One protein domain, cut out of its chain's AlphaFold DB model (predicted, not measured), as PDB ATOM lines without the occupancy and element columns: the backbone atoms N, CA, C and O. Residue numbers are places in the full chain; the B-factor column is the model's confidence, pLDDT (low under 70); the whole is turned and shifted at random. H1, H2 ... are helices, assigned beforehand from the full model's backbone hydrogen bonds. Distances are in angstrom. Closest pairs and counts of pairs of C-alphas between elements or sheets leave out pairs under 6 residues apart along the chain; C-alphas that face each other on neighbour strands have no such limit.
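AT A GLANCE: This is residues 51 to 91 of the 95 residues of the protein "DDE transposase" of Streptomyces olivochromogenes (UniProt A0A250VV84). H2, the longest helix, and H1 make a loose L, their last turns coming together at the corner, while a long loop, residues 66 to 77, swings out from the end of H1 to the start of H2. Residues 51 to 59, of which 56 to 59 belong to H1, stick out, and so do residues 74 to 79. The printed part has 41 residues with two named helices, H1 then H2, and no named strand; the class is all helix. It is loose, with a radius of gyration of the C-alphas of 11.5 A, and spans 38 by 19 by 15 A.

HOW THE PARTS SIT: H2, residues 78 to 88, and H1, residues 56 to 65, only just touch, with 3 pairs of C-alphas within 8 A. Their closest C-alphas, those of Leu 64 and Ala 88, are 6.2 A apart. Their lines are about perpendicular, at 76 degrees. In H1 and H2 every O i to N i+4 pair is within hydrogen-bond range.

IN THESE COORDINATES: H2 measures 15.3 A, ending at C-alpha 88 (328.313, 625.070, 468.954). H1 measures 14.4 A, beginning at C-alpha 56 (339.472, 626.945, 457.815).

THE WHOLE: The C-alphas farthest apart, those of Ile 51 and Thr 76, are 37.7 A apart. The link H1 to H2 is long, with 12 residues. The printed part has no cut, and no printed residue is under 70 in pLDDT.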
ATOM      1  N   ILE A  51     348.591 630.995 452.540       86.50
ATOM      2  CA  ILE A  51     348.023 629.926 451.722       86.50
ATOM      3  C   ILE A  51     346.490 630.056 451.747       86.50
ATOM      4  O   ILE A  51     345.905 630.161 452.828       86.50
ATOM      5  N   PRO A  52     345.804 630.034 450.592       81.94
ATOM      6  CA  PRO A  52     344.346 630.071 450.564       81.94
ATOM      7  C   PRO A  52     343.740 628.947 451.415       81.94
ATOM      8  O   PRO A  52     344.151 627.795 451.309       81.94
ATOM      9  N   ARG A  53     342.748 629.283 452.250       82.50
ATOM     10  CA  ARG A  53     342.000 628.343 453.113       82.50
ATOM     11  C   ARG A  53     342.826 627.575 454.157       82.50
ATOM     12  O   ARG A  53     342.299 626.650 454.765       82.50
ATOM     13  N   CYS A  54     344.058 627.995 454.447       85.69
ATOM     14  CA  CYS A  54     344.910 627.311 455.426       85.69
ATOM     15  C   CYS A  54     344.439 627.408 456.882       85.69
ATOM     16  O   CYS A  54     345.002 626.715 457.708       85.69
ATOM     17  N   TRP A  55     343.456 628.263 457.187       88.56
ATOM     18  CA  TRP A  55     342.936 628.477 458.545       88.56
ATOM     19  C   TRP A  55     341.495 627.996 458.731       88.56
ATOM     20  O   TRP A  55     340.866 628.306 459.738       88.56
ATOM     21  N   VAL A  56     340.897 627.327 457.739       89.38
ATOM     22  CA  VAL A  56     339.472 626.945 457.815       89.38
ATOM     23  C   VAL A  56     339.232 625.952 458.957       89.38
ATOM     24  O   VAL A  56     338.251 626.071 459.695       89.38
ATOM     25  N   VAL A  57     340.149 625.001 459.133       89.62
ATOM     26  CA  VAL A  57     340.070 623.985 460.187       89.62
ATOM     27  C   VAL A  57     340.302 624.628 461.555       89.62
ATOM     28  O   VAL A  57     339.494 624.471 462.467       89.62
ATOM     29  N   GLU A  58     341.347 625.437 461.681       92.06
ATOM     30  CA  GLU A  58     341.721 626.143 462.903       92.06
ATOM     31  C   GLU A  58     340.656 627.147 463.327       92.06
ATOM     32  O   GLU A  58     340.394 627.280 464.515       92.06
ATOM     33  N   ARG A  59     339.987 627.817 462.383       91.75
ATOM     34  CA  ARG A  59     338.861 628.708 462.685       91.75
ATOM     35  C   ARG A  59     337.698 627.944 463.306       91.75
ATOM     36  O   ARG A  59     337.087 628.442 464.246       91.75
ATOM     37  N   THR A  60     337.410 626.742 462.801       91.69
ATOM     38  CA  THR A  60     336.389 625.870 463.400       91.69
ATOM     39  C   THR A  60     336.767 625.544 464.839       91.69
ATOM     40  O   THR A  60     335.949 625.717 465.736       91.69
ATOM     41  N   PHE A  61     338.021 625.158 465.085       91.00
ATOM     42  CA  PHE A  61     338.490 624.903 466.446       91.00
ATOM     43  C   PHE A  61     338.469 626.154 467.323       91.00
ATOM     44  O   PHE A  61     337.978 626.076 468.439       91.00
ATOM     45  N   GLY A  62     338.903 627.311 466.826       92.50
ATOM     46  CA  GLY A  62     338.826 628.579 467.548       92.50
ATOM     47  C   GLY A  62     337.398 628.895 467.990       92.50
ATOM     48  O   GLY A  62     337.175 629.204 469.157       92.50
ATOM     49  N   TRP A  63     336.420 628.703 467.099       92.94
ATOM     50  CA  TRP A  63     335.005 628.844 467.438       92.94
ATOM     51  C   TRP A  63     334.568 627.863 468.530       92.94
ATOM     52  O   TRP A  63     334.000 628.269 469.541       92.94
ATOM     53  N   LEU A  64     334.867 626.572 468.365       93.44
ATOM     54  CA  LEU A  64     334.499 625.552 469.349       93.44
ATOM     55  C   LEU A  64     335.142 625.814 470.721       93.44
ATOM     56  O   LEU A  64     334.479 625.644 471.741       93.44
ATOM     57  N   MET A  65     336.388 626.289 470.762       92.31
ATOM     58  CA  MET A  65     337.119 626.592 471.998       92.31
ATOM     59  C   MET A  65     336.530 627.777 472.779       92.31
ATOM     60  O   MET A  65     336.742 627.864 473.988       92.31
ATOM     61  N   HIS A  66     335.736 628.652 472.148       89.81
ATOM     62  CA  HIS A  66     334.987 629.686 472.875       89.81
ATOM     63  C   HIS A  66     333.879 629.107 473.767       89.81
ATOM     64  O   HIS A  66     333.408 629.775 474.691       89.81
ATOM     65  N   HIS A  67     333.483 627.850 473.557       90.31
ATOM     66  CA  HIS A  67     332.552 627.159 474.435       90.31
ATOM     67  C   HIS A  67     333.316 626.413 475.530       90.31
ATOM     68  O   HIS A  67     333.962 625.400 475.277       90.31
ATOM     69  N   ARG A  68     333.172 626.855 476.789       88.81
ATOM     70  CA  ARG A  68     333.895 626.297 477.954       88.81
ATOM     71  C   ARG A  68     333.837 624.766 478.067       88.81
ATOM     72  O   ARG A  68     334.798 624.158 478.516       88.81
ATOM     73  N   ARG A  69     332.720 624.143 477.668       90.31
ATOM     74  CA  ARG A  69     332.538 622.675 477.699       90.31
ATOM     75  C   ARG A  69     333.317 621.924 476.613       90.31
ATOM     76  O   ARG A  69     333.458 620.718 476.731       90.31
ATOM     77  N   LEU A  70     333.776 622.613 475.572       91.44
ATOM     78  CA  LEU A  70     334.582 622.050 474.485       91.44
ATOM     79  C   LEU A  70     336.068 622.409 474.605       91.44
ATOM     80  O   LEU A  70     336.884 621.799 473.925       91.44
ATOM     81  N   ALA A  71     336.424 623.370 475.465       88.56
ATOM     82  CA  ALA A  71     337.808 623.787 475.684       88.56
ATOM     83  C   ALA A  71     338.688 622.675 476.285       88.56
ATOM     84  O   ALA A  71     339.890 622.628 476.042       88.56
ATOM     85  N   CYS A  72     338.090 621.780 477.070       85.31
ATOM     86  CA  CYS A  72     338.738 620.590 477.602       85.31
ATOM     87  C   CYS A  72     337.694 619.475 477.734       85.31
ATOM     88  O   CYS A  72     336.536 619.747 478.067       85.31
ATOM     89  N   ASP A  73     338.089 618.238 477.433       82.50
ATOM     90  CA  ASP A  73     337.183 617.093 477.479       82.50
ATOM     91  C   ASP A  73     337.008 616.621 478.925       82.50
ATOM     92  O   ASP A  73     337.824 615.884 479.475       82.50
ATOM     93  N   TYR A  74     335.946 617.109 479.563       83.00
ATOM     94  CA  TYR A  74     335.546 616.701 480.912       83.00
ATOM     95  C   TYR A  74     334.448 615.630 480.902       83.00
ATOM     96  O   TYR A  74     334.061 615.130 481.959       83.00
ATOM     97  N   GLU A  75     333.884 615.312 479.736       85.31
ATOM     98  CA  GLU A  75     332.707 614.458 479.641       85.31
ATOM     99  C   GLU A  75     333.117 612.986 479.552       85.31
ATOM    100  O   GLU A  75     333.852 612.567 478.670       85.31
ATOM    101  N   THR A  76     332.569 612.147 480.431       89.50
ATOM    102  CA  THR A  76     332.854 610.700 480.416       89.50
ATOM    103  C   THR A  76     332.319 609.998 479.163       89.50
ATOM    104  O   THR A  76     332.788 608.922 478.804       89.50
ATOM    105  N   HIS A  77     331.296 610.568 478.517       91.19
ATOM    106  CA  HIS A  77     330.595 609.926 477.407       91.19
ATOM    107  C   HIS A  77     330.703 610.753 476.115       91.19
ATOM    108  O   HIS A  77     330.186 611.875 476.083       91.19
ATOM    109  N   PRO A  78     331.232 610.181 475.012       91.12
ATOM    110  CA  PRO A  78     331.466 610.908 473.760       91.12
ATOM    111  C   PRO A  78     330.224 611.572 473.152       91.12
ATOM    112  O   PRO A  78     330.330 612.620 472.521       91.12
ATOM    113  N   HIS A  79     329.030 611.005 473.365       93.69
ATOM    114  CA  HIS A  79     327.780 611.562 472.831       93.69
ATOM    115  C   HIS A  79     327.458 612.955 473.399       93.69
ATOM    116  O   HIS A  79     326.774 613.741 472.745       93.69
ATOM    117  N   ARG A  80     327.949 613.287 474.602       92.06
ATOM    118  CA  ARG A  80     327.741 614.607 475.217       92.06
ATOM    119  C   ARG A  80     328.590 615.667 474.532       92.06
ATOM    120  O   ARG A  80     328.065 616.719 474.167       92.06
ATOM    121  N   SER A  81     329.864 615.360 474.301       91.38
ATOM    122  CA  SER A  81     330.779 616.213 473.541       91.38
ATOM    123  C   SER A  81     330.284 616.368 472.101       91.38
ATOM    124  O   SER A  81     330.226 617.479 471.585       91.38
ATOM    125  N   GLU A  82     329.798 615.288 471.479       93.62
ATOM    126  CA  GLU A  82     329.215 615.319 470.134       93.62
ATOM    127  C   GLU A  82     327.959 616.208 470.050       93.62
ATOM    128  O   GLU A  82     327.830 617.017 469.128       93.62
ATOM    129  N   ALA A  83     327.039 616.105 471.017       93.88
ATOM    130  CA  ALA A  83     325.866 616.974 471.094       93.88
ATOM    131  C   ALA A  83     326.266 618.447 471.252       93.88
ATOM    132  O   ALA A  83     325.707 619.314 470.580       93.88
ATOM    133  N   MET A  84     327.270 618.732 472.085       93.81
ATOM    134  CA  MET A  84     327.760 620.094 472.269       93.81
ATOM    135  C   MET A  84     328.437 620.647 471.010       93.81
ATOM    136  O   MET A  84     328.181 621.791 470.647       93.81
ATOM    137  N   ILE A  85     329.229 619.842 470.294       94.12
ATOM    138  CA  ILE A  85     329.826 620.236 469.005       94.12
ATOM    139  C   ILE A  85     328.729 620.612 468.005       94.12
ATOM    140  O   ILE A  85     328.837 621.644 467.345       94.12
ATOM    141  N   ARG A  86     327.649 619.825 467.909       93.12
ATOM    142  CA  ARG A  86     326.523 620.132 467.007       93.12
ATOM    143  C   ARG A  86     325.839 621.456 467.341       93.12
ATOM    144  O   ARG A  86     325.487 622.181 466.419       93.12
ATOM    145  N   LEU A  87     325.664 621.764 468.627       93.38
ATOM    146  CA  LEU A  87     325.070 623.030 469.077       93.38
ATOM    147  C   LEU A  87     326.004 624.225 468.864       93.38
ATOM    148  O   LEU A  87     325.543 625.317 468.553       93.38
ATOM    149  N   ALA A  88     327.308 624.022 469.051       93.62
ATOM    150  CA  ALA A  88     328.313 625.070 468.954       93.62
ATOM    151  C   ALA A  88     328.756 625.357 467.514       93.62
ATOM    152  O   ALA A  88     329.274 626.434 467.256       93.62
ATOM    153  N   THR A  89     328.605 624.417 466.576       92.88
ATOM    154  CA  THR A  89     329.101 624.590 465.202       92.88
ATOM    155  C   THR A  89     328.402 625.775 464.521       92.88
ATOM    156  O   THR A  89     327.173 625.779 464.428       92.88
ATOM    157  N   PRO A  90     329.151 626.768 464.006       85.88
ATOM    158  CA  PRO A  90     328.557 627.927 463.356       85.88
ATOM    159  C   PRO A  90     327.998 627.552 461.978       85.88
ATOM    160  O   PRO A  90     328.489 626.639 461.306       85.88
ATOM    161  N   ASN A  91     326.967 628.271 461.527       84.94
ATOM    162  CA  ASN A  91     326.430 628.092 460.182       84.94
ATOM    163  C   ASN A  91     327.367 628.740 459.150       84.94
ATOM    164  O   ASN A  91     327.279 629.930 458.872       84.94
TER     165      ASN A  91